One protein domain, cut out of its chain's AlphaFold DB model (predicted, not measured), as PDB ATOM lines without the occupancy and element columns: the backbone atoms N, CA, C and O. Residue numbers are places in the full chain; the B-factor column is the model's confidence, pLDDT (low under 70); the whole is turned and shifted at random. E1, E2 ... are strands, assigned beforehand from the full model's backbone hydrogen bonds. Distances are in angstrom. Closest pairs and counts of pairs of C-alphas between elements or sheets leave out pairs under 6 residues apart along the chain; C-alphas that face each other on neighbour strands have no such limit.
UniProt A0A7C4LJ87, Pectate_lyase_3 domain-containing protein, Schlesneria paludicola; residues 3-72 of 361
ATOM      1  N   ALA A   3     -25.774  16.658   0.566       87.00
ATOM      2  CA  ALA A   3     -25.279  17.912   0.025       87.00
ATOM      3  C   ALA A   3     -26.192  18.326  -1.128       87.00
ATOM      4  O   ALA A   3     -26.209  17.686  -2.174       87.00
ATOM      5  N   THR A   4     -27.011  19.352  -0.920       84.56
ATOM      6  CA  THR A   4     -28.054  19.722  -1.879       84.56
ATOM      7  C   THR A   4     -27.984  21.197  -2.205       84.56
ATOM      8  O   THR A   4     -28.011  22.022  -1.289       84.56
ATOM      9  N   GLY A   5     -27.990  21.519  -3.493       83.19
ATOM     10  CA  GLY A   5     -28.091  22.893  -3.953       83.19
ATOM     11  C   GLY A   5     -27.019  23.274  -4.960       83.19
ATOM     12  O   GLY A   5     -25.874  22.840  -4.921       83.19
ATOM     13  N   TRP A   6     -27.411  24.181  -5.837       76.88
ATOM     14  CA  TRP A   6     -26.663  24.630  -7.004       76.88
ATOM     15  C   TRP A   6     -25.375  25.419  -6.696       76.88
ATOM     16  O   TRP A   6     -24.584  25.645  -7.605       76.88
ATOM     17  N   ALA A   7     -25.143  25.805  -5.436       81.75
ATOM     18  CA  ALA A   7     -23.908  26.444  -4.961       81.75
ATOM     19  C   ALA A   7     -23.098  25.549  -3.999       81.75
ATOM     20  O   ALA A   7     -22.105  25.982  -3.412       81.75
ATOM     21  N   THR A   8     -23.522  24.300  -3.794       88.19
ATOM     22  CA  THR A   8     -22.925  23.386  -2.819       88.19
ATOM     23  C   THR A   8     -21.631  22.765  -3.344       88.19
ATOM     24  O   THR A   8     -21.615  22.110  -4.380       88.19
ATOM     25  N   SER A   9     -20.542  22.917  -2.595       90.75
ATOM     26  CA  SER A   9     -19.273  22.234  -2.863       90.75
ATOM     27  C   SER A   9     -18.868  21.411  -1.648       90.75
ATOM     28  O   SER A   9     -18.791  21.940  -0.536       90.75
ATOM     29  N   VAL A  10     -18.612  20.121  -1.857       93.75
ATOM     30  CA  VAL A  10     -18.167  19.195  -0.813       93.75
ATOM     31  C   VAL A  10     -16.839  18.580  -1.207       93.75
ATOM     32  O   VAL A  10     -16.695  18.027  -2.294       93.75
ATOM     33  N   VAL A  11     -15.891  18.631  -0.278       95.88
ATOM     34  CA  VAL A  11     -14.613  17.933  -0.370       95.88
ATOM     35  C   VAL A  11     -14.469  17.077   0.884       95.88
ATOM     36  O   VAL A  11     -14.525  17.606   1.993       95.88
ATOM     37  N   LEU A  12     -14.312  15.764   0.711       96.44
ATOM     38  CA  LEU A  12     -14.105  14.801   1.792       96.44
ATOM     39  C   LEU A  12     -12.825  14.008   1.525       96.44
ATOM     40  O   LEU A  12     -12.673  13.398   0.467       96.44
ATOM     41  N   LEU A  13     -11.905  14.038   2.486       96.81
ATOM     42  CA  LEU A  13     -10.536  13.545   2.340       96.81
ATOM     43  C   LEU A  13     -10.205  12.602   3.492       96.81
ATOM     44  O   LEU A  13     -10.645  12.866   4.610       96.81
ATOM     45  N   ASP A  14      -9.418  11.559   3.231       96.00
ATOM     46  CA  ASP A  14      -8.791  10.688   4.240       96.00
ATOM     47  C   ASP A  14      -9.758  10.304   5.382       96.00
ATOM     48  O   ASP A  14      -9.470  10.481   6.565       96.00
ATOM     49  N   SER A  15     -10.960   9.849   5.016       96.44
ATOM     50  CA  SER A  15     -12.095   9.687   5.934       96.44
ATOM     51  C   SER A  15     -12.648   8.266   5.931       96.44
ATOM     52  O   SER A  15     -12.700   7.605   4.893       96.44
ATOM     53  N   GLU A  16     -13.159   7.829   7.083       97.56
ATOM     54  CA  GLU A  16     -13.901   6.575   7.226       97.56
ATOM     55  C   GLU A  16     -15.368   6.857   7.569       97.56
ATOM     56  O   GLU A  16     -15.682   7.445   8.603       97.56
ATOM     57  N   LEU A  17     -16.283   6.427   6.700       96.81
ATOM     58  CA  LEU A  17     -17.726   6.513   6.918       96.81
ATOM     59  C   LEU A  17     -18.263   5.117   7.242       96.81
ATOM     60  O   LEU A  17     -18.200   4.206   6.412       96.81
ATOM     61  N   THR A  18     -18.796   4.937   8.449       95.62
ATOM     62  CA  THR A  18     -19.256   3.637   8.967       95.62
ATOM     63  C   THR A  18     -20.680   3.723   9.522       95.62
ATOM     64  O   THR A  18     -21.211   4.814   9.719       95.62
ATOM     65  N   GLY A  19     -21.311   2.570   9.769       87.69
ATOM     66  CA  GLY A  19     -22.636   2.502  10.404       87.69
ATOM     67  C   GLY A  19     -23.825   2.723   9.460       87.69
ATOM     68  O   GLY A  19     -24.902   3.093   9.921       87.69
ATOM     69  N   GLY A  20     -23.629   2.532   8.150       86.38
ATOM     70  CA  GLY A  20     -24.659   2.679   7.117       86.38
ATOM     71  C   GLY A  20     -25.701   1.557   7.037       86.38
ATOM     72  O   GLY A  20     -25.757   0.672   7.889       86.38
ATOM     73  N   SER A  21     -26.512   1.602   5.972       89.38
ATOM     74  CA  SER A  21     -27.418   0.518   5.564       89.38
ATOM     75  C   SER A  21     -27.043   0.000   4.161       89.38
ATOM     76  O   SER A  21     -26.664   0.815   3.310       89.38
ATOM     77  N   PRO A  22     -27.197  -1.310   3.870       89.69
ATOM     78  CA  PRO A  22     -26.892  -1.903   2.562       89.69
ATOM     79  C   PRO A  22     -27.665  -1.344   1.361       89.69
ATOM     80  O   PRO A  22     -27.319  -1.702   0.242       89.69
ATOM     81  N   ASP A  23     -28.665  -0.484   1.584       91.94
ATOM     82  CA  ASP A  23     -29.496   0.143   0.543       91.94
ATOM     83  C   ASP A  23     -29.272   1.666   0.425       91.94
ATOM     84  O   ASP A  23     -30.037   2.373  -0.237       91.94
ATOM     85  N   THR A  24     -28.270   2.223   1.120       94.19
ATOM     86  CA  THR A  24     -28.034   3.677   1.161       94.19
ATOM     87  C   THR A  24     -26.639   4.078   0.700       94.19
ATOM     88  O   THR A  24     -25.687   3.293   0.710       94.19
ATOM     89  N   ALA A  25     -26.521   5.344   0.289       95.94
ATOM     90  CA  ALA A  25     -25.248   5.981  -0.006       95.94
ATOM     91  C   ALA A  25     -24.679   6.685   1.236       95.94
ATOM     92  O   ALA A  25     -25.418   7.313   1.999       95.94
ATOM     93  N   ALA A  26     -23.358   6.633   1.417       96.81
ATOM     94  CA  ALA A  26     -22.685   7.357   2.495       96.81
ATOM     95  C   ALA A  26     -22.728   8.880   2.267       96.81
ATOM     96  O   ALA A  26     -22.965   9.655   3.205       96.81
ATOM     97  N   VAL A  27     -22.562   9.312   1.013       96.06
ATOM     98  CA  VAL A  27     -22.698  10.705   0.568       96.06
ATOM     99  C   VAL A  27     -23.743  10.797  -0.541       96.06
ATOM    100  O   VAL A  27     -23.654  10.106  -1.547       96.06
ATOM    101  N   GLU A  28     -24.730  11.670  -0.375       94.56
ATOM    102  CA  GLU A  28     -25.701  12.008  -1.417       94.56
ATOM    103  C   GLU A  28     -25.488  13.458  -1.843       94.56
ATOM    104  O   GLU A  28     -25.556  14.357  -0.999       94.56
ATOM    105  N   ALA A  29     -25.233  13.688  -3.129       92.81
ATOM    106  CA  ALA A  29     -25.059  15.018  -3.702       92.81
ATOM    107  C   ALA A  29     -26.139  15.284  -4.758       92.81
ATOM    108  O   ALA A  29     -26.139  14.661  -5.815       92.81
ATOM    109  N   ASN A  30     -27.056  16.216  -4.484       90.44
ATOM    110  CA  ASN A  30     -28.167  16.531  -5.387       90.44
ATOM    111  C   ASN A  30     -28.025  17.955  -5.917       90.44
ATOM    112  O   ASN A  30     -28.052  18.919  -5.147       90.44
ATOM    113  N   ASP A  31     -27.866  18.071  -7.233       87.25
ATOM    114  CA  ASP A  31     -27.607  19.323  -7.950       87.25
ATOM    115  C   ASP A  31     -26.423  20.130  -7.376       87.25
ATOM    116  O   ASP A  31     -26.329  21.338  -7.592       87.25
ATOM    117  N   ALA A  32     -25.508  19.466  -6.659       85.69
ATOM    118  CA  ALA A  32     -24.285  20.069  -6.151       85.69
ATOM    119  C   ALA A  32     -23.289  20.247  -7.307       85.69
ATOM    120  O   ALA A  32     -23.025  19.281  -8.021       85.69
ATOM    121  N   PRO A  33     -22.719  21.443  -7.530       84.56
ATOM    122  CA  PRO A  33     -21.750  21.648  -8.599       84.56
ATOM    123  C   PRO A  33     -20.446  20.865  -8.425       84.56
ATOM    124  O   PRO A  33     -19.845  20.521  -9.444       84.56
ATOM    125  N   THR A  34     -20.027  20.580  -7.187       93.44
ATOM    126  CA  THR A  34     -18.760  19.894  -6.904       93.44
ATOM    127  C   THR A  34     -18.911  18.905  -5.750       93.44
ATOM    128  O   THR A  34     -19.248  19.297  -4.629       93.44
ATOM    129  N   LEU A  35     -18.585  17.636  -6.001       95.81
ATOM    130  CA  LEU A  35     -18.303  16.638  -4.968       95.81
ATOM    131  C   LEU A  35     -16.942  16.002  -5.250       95.81
ATOM    132  O   LEU A  35     -16.784  15.323  -6.258       95.81
ATOM    133  N   LEU A  36     -15.985  16.178  -4.342       97.19
ATOM    134  CA  LEU A  36     -14.682  15.519  -4.374       97.19
ATOM    135  C   LEU A  36     -14.553  14.574  -3.175       97.19
ATOM    136  O   LEU A  36     -14.601  15.010  -2.026       97.19
ATOM    137  N   LEU A  37     -14.348  13.290  -3.447       97.94
ATOM    138  CA  LEU A  37     -13.980  12.278  -2.460       97.94
ATOM    139  C   LEU A  37     -12.554  11.814  -2.752       97.94
ATOM    140  O   LEU A  37     -12.265  11.458  -3.890       97.94
ATOM    141  N   ARG A  38     -11.674  11.779  -1.752       97.56
ATOM    142  CA  ARG A  38     -10.310  11.246  -1.898       97.56
ATOM    143  C   ARG A  38      -9.920  10.423  -0.682       97.56
ATOM    144  O   ARG A  38     -10.054  10.906   0.437       97.56
ATOM    145  N   ASN A  39      -9.446   9.200  -0.897       97.56
ATOM    146  CA  ASN A  39      -9.142   8.228   0.158       97.56
ATOM    147  C   ASN A  39     -10.292   8.065   1.167       97.56
ATOM    148  O   ASN A  39     -10.092   8.087   2.382       97.56
ATOM    149  N   VAL A  40     -11.519   7.931   0.663       98.25
ATOM    150  CA  VAL A  40     -12.707   7.762   1.507       98.25
ATOM    151  C   VAL A  40     -13.064   6.287   1.568       98.25
ATOM    152  O   VAL A  40     -13.391   5.676   0.549       98.25
ATOM    153  N   ARG A  41     -13.022   5.705   2.765       98.25
ATOM    154  CA  ARG A  41     -13.467   4.332   3.016       98.25
ATOM    155  C   ARG A  41     -14.895   4.342   3.529       98.25
ATOM    156  O   ARG A  41     -15.215   5.047   4.480       98.25
ATOM    157  N   THR A  42     -15.745   3.514   2.942       97.94
ATOM    158  CA  THR A  42     -17.136   3.346   3.370       97.94
ATOM    159  C   THR A  42     -17.398   1.904   3.793       97.94
ATOM    160  O   THR A  42     -16.979   0.968   3.115       97.94
ATOM    161  N   THR A  43     -18.059   1.722   4.940       97.06
ATOM    162  CA  THR A  43     -18.402   0.405   5.502       97.06
ATOM    163  C   THR A  43     -19.870   0.376   5.918       97.06
ATOM    164  O   THR A  43     -20.325   1.237   6.670       97.06
ATOM    165  N   GLY A  44     -20.610  -0.626   5.440       96.44
ATOM    166  CA  GLY A  44     -22.044  -0.776   5.708       96.44
ATOM    167  C   GLY A  44     -22.963   0.021   4.775       96.44
ATOM    168  O   GLY A  44     -24.162   0.019   5.003       96.44
ATOM    169  N   TYR A  45     -22.432   0.676   3.738       96.94
ATOM    170  CA  TYR A  45     -23.203   1.396   2.715       96.94
ATOM    171  C   TYR A  45     -23.164   0.654   1.374       96.94
ATOM    172  O   TYR A  45     -22.131   0.072   1.038       96.94
ATOM    173  N   GLN A  46     -24.242   0.729   0.584       96.62
ATOM    174  CA  GLN A  46     -24.243   0.223  -0.798       96.62
ATOM    175  C   GLN A  46     -23.281   1.019  -1.682       96.62
ATOM    176  O   GLN A  46     -22.525   0.463  -2.479       96.62
ATOM    177  N   TYR A  47     -23.329   2.341  -1.516       97.44
ATOM    178  CA  TYR A  47     -22.608   3.305  -2.330       97.44
ATOM    179  C   TYR A  47     -21.769   4.217  -1.438       97.44
ATOM    180  O   TYR A  47     -22.238   4.704  -0.407       97.44
ATOM    181  N   ALA A  48     -20.540   4.509  -1.852       97.25
ATOM    182  CA  ALA A  48     -19.766   5.588  -1.261       97.25
ATOM    183  C   ALA A  48     -20.395   6.952  -1.589       97.25
ATOM    184  O   ALA A  48     -20.508   7.810  -0.712       97.25
ATOM    185  N   ALA A  49     -20.873   7.116  -2.825       96.94
ATOM    186  CA  ALA A  49     -21.572   8.311  -3.278       96.94
ATOM    187  C   ALA A  49     -22.762   7.971  -4.174       96.94
ATOM    188  O   ALA A  49     -22.695   7.052  -4.989       96.94
ATOM    189  N   ARG A  50     -23.823   8.766  -4.067       95.88
ATOM    190  CA  ARG A  50     -24.892   8.863  -5.060       95.88
ATOM    191  C   ARG A  50     -25.040  10.321  -5.456       95.88
ATOM    192  O   ARG A  50     -25.221  11.175  -4.587       95.88
ATOM    193  N   VAL A  51     -24.946  10.596  -6.747       94.56
ATOM    194  CA  VAL A  51     -24.983  11.948  -7.286       94.56
ATOM    195  C   VAL A  51     -26.132  12.073  -8.266       94.56
ATOM    196  O   VAL A  51     -26.210  11.324  -9.234       94.56
ATOM    197  N   SER A  52     -27.021  13.030  -8.028       91.25
ATOM    198  CA  SER A  52     -28.186  13.276  -8.874       91.25
ATOM    199  C   SER A  52     -28.099  14.685  -9.461       91.25
ATOM    200  O   SER A  52     -27.973  15.667  -8.732       91.25
ATOM    201  N   ARG A  53     -28.174  14.794 -10.790       84.00
ATOM    202  CA  ARG A  53     -28.131  16.056 -11.546       84.00
ATOM    203  C   ARG A  53     -29.349  16.115 -12.456       84.00
ATOM    204  O   ARG A  53     -29.399  15.427 -13.475       84.00
ATOM    205  N   ARG A  54     -30.341  16.947 -12.134       80.00
ATOM    206  CA  ARG A  54     -31.613  17.023 -12.887       80.00
ATOM    207  C   ARG A  54     -32.261  15.644 -13.135       80.00
ATOM    208  O   ARG A  54     -32.993  15.157 -12.287       80.00
ATOM    209  N   LYS A  55     -32.048  15.044 -14.318       81.75
ATOM    210  CA  LYS A  55     -32.637  13.761 -14.755       81.75
ATOM    211  C   LYS A  55     -31.641  12.593 -14.773       81.75
ATOM    212  O   LYS A  55     -32.031  11.495 -15.158       81.75
ATOM    213  N   THR A  56     -30.375  12.823 -14.432       88.69
ATOM    214  CA  THR A  56     -29.330  11.792 -14.426       88.69
ATOM    215  C   THR A  56     -28.906  11.472 -13.002       88.69
ATOM    216  O   THR A  56     -28.855  12.365 -12.153       88.69
ATOM    217  N   GLU A  57     -28.568  10.211 -12.762       93.19
ATOM    218  CA  GLU A  57     -28.006   9.732 -11.505       93.19
ATOM    219  C   GLU A  57     -26.740   8.923 -11.790       93.19
ATOM    220  O   GLU A  57     -26.705   8.123 -12.726       93.19
ATOM    221  N   GLU A  58     -25.714   9.139 -10.977       94.00
ATOM    222  CA  GLU A  58     -24.475   8.375 -10.953       94.00
ATOM    223  C   GLU A  58     -24.259   7.810  -9.546       94.00
ATOM    224  O   GLU A  58     -24.565   8.454  -8.538       94.00
ATOM    225  N   THR A  59     -23.728   6.593  -9.463       95.81
ATOM    226  CA  THR A  59     -23.411   5.939  -8.192       95.81
ATOM    227  C   THR A  59     -21.965   5.465  -8.171       95.81
ATOM    228  O   THR A  59     -21.425   4.997  -9.170       95.81
ATOM    229  N   VAL A  60     -21.346   5.562  -6.997       96.75
ATOM    230  CA  VAL A  60     -20.007   5.048  -6.708       96.75
ATOM    231  C   VAL A  60     -20.167   3.946  -5.681       96.75
ATOM    232  O   VAL A  60     -20.655   4.209  -4.583       96.75
ATOM    233  N   LEU A  61     -19.782   2.715  -6.019       97.12
ATOM    234  CA  LEU A  61     -19.913   1.566  -5.117       97.12
ATOM    235  C   LEU A  61     -19.194   1.797  -3.779       97.12
ATOM    236  O   LEU A  61     -18.184   2.500  -3.707       97.12
ATOM    237  N   GLY A  62     -19.741   1.210  -2.714       95.75
ATOM    238  CA  GLY A  62     -19.123   1.203  -1.391       95.75
ATOM    239  C   GLY A  62     -17.750   0.519  -1.390       95.75
ATOM    240  O   GLY A  62     -17.414  -0.261  -2.281       95.75
ATOM    241  N   GLY A  63     -16.944   0.812  -0.371       96.38
ATOM    242  CA  GLY A  63     -15.543   0.398  -0.276       96.38
ATOM    243  C   GLY A  63     -14.587   1.588  -0.194       96.38
ATOM    244  O   GLY A  63     -14.941   2.634   0.354       96.38
ATOM    245  N   LEU A  64     -13.355   1.410  -0.685       98.00
ATOM    246  CA  LEU A  64     -12.345   2.468  -0.736       98.00
ATOM    247  C   LEU A  64     -12.437   3.230  -2.060       98.00
ATOM    248  O   LEU A  64     -12.197   2.664  -3.125       98.00
ATOM    249  N   VAL A  65     -12.711   4.526  -1.968       98.00
ATOM    250  CA  VAL A  65     -12.622   5.470  -3.081       98.00
ATOM    251  C   VAL A  65     -11.240   6.122  -3.051       98.00
ATOM    252  O   VAL A  65     -10.949   6.871  -2.120       98.00
ATOM    253  N   ASP A  66     -10.398   5.840  -4.053       96.62
ATOM    254  CA  ASP A  66      -9.085   6.495  -4.225       96.62
ATOM    255  C   ASP A  66      -9.275   7.993  -4.511       96.62
ATOM    256  O   ASP A  66      -8.916   8.841  -3.701       96.62
ATOM    257  N   GLU A  67      -9.938   8.330  -5.619       96.88
ATOM    258  CA  GLU A  67     -10.421   9.683  -5.898       96.88
ATOM    259  C   GLU A  67     -11.658   9.620  -6.796       96.88
ATOM    260  O   GLU A  67     -11.670   8.910  -7.801       96.88
ATOM    261  N   PHE A  68     -12.688  10.384  -6.447       96.50
ATOM    262  CA  PHE A  68     -13.894  10.585  -7.238       96.50
ATOM    263  C   PHE A  68     -14.217  12.078  -7.273       96.50
ATOM    264  O   PHE A  68     -14.213  12.731  -6.232       96.50
ATOM    265  N   LEU A  69     -14.504  12.605  -8.463       95.75
ATOM    266  CA  LEU A  69     -14.991  13.968  -8.656       95.75
ATOM    267  C   LEU A  69     -16.278  13.907  -9.471       95.75
ATOM    268  O   LEU A  69     -16.241  13.443 -10.610       95.75
ATOM    269  N   ASP A  70     -17.353  14.459  -8.926       94.38
ATOM    270  CA  ASP A  70     -18.469  14.957  -9.724       94.38
ATOM    271  C   ASP A  70     -18.279  16.461  -9.959       94.38
ATOM    272  O   ASP A  70     -18.278  17.253  -9.010       94.38
ATOM    273  N   GLY A  71     -18.072  16.849 -11.221       92.44
ATOM    274  CA  GLY A  71     -17.821  18.229 -11.637       92.44
ATOM    275  C   GLY A  71     -16.920  18.356 -12.874       92.44
ATOM    276  O   GLY A  71     -16.352  17.375 -13.355       92.44
ATOM    277  N   GLU A  72     -16.791  19.576 -13.408       93.94
ATOM    278  CA  GLU A  72     -15.948  19.858 -14.584       93.94
ATOM    279  C   GLU A  72     -14.456  19.861 -14.205       93.94
ATOM    280  O   GLU A  72     -14.051  20.416 -13.178       93.94
TER     281      GLU A  72
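AT A GLANCE: This is residues 3 to 72 of the 361 residues of the protein "Pectate_lyase_3 domain-containing protein" of Schlesneria paludicola (UniProt A0A7C4LJ87). Two three-stranded sheets, E1 E3 E6 and E2 E4 E5, lie face to face as a small sandwich, their strands at 11 degrees; E1 and E3 bend sharply, folding the first sheet toward the second. The 70 printed residues hold six named strands, E1 to E6, and no named helix: all strand. Both sheets are mixed, in the orders given. The whole is compact, radius of gyration of the C-alphas 11.2 A, spanning 28 by 23 by 14 A.

IN THESE COORDINATES: E1, residues 9 to 17, begins at C-alpha 9 (-19.273, 22.234, -2.863) and spans 18.6 A. E2 is 25 to 30, E3 34 to 42 with 19.5 A, E4 47 to 53, E5 56 to 61. E6, 64 to 70, ends at C-alpha 70 (-18.469, 14.957, -9.724).

HOW THE PARTS SIT: E1 bends by 97 degrees at residue 14, E3 by 89 at 39. E1 and E3 are parallel, N 12 to O 36 2.9 A. E3 and E6 are antiparallel, N 37 to O 68 2.8 A. E2 and E4 are parallel, N 29 to O 50 2.9 A. The hairpin E4 and E5 is antiparallel, N 51 to O 58 2.8 A.

THE WHOLE: The printed part has no cut. No link is long. No printed residue is under 70 in pLDDT.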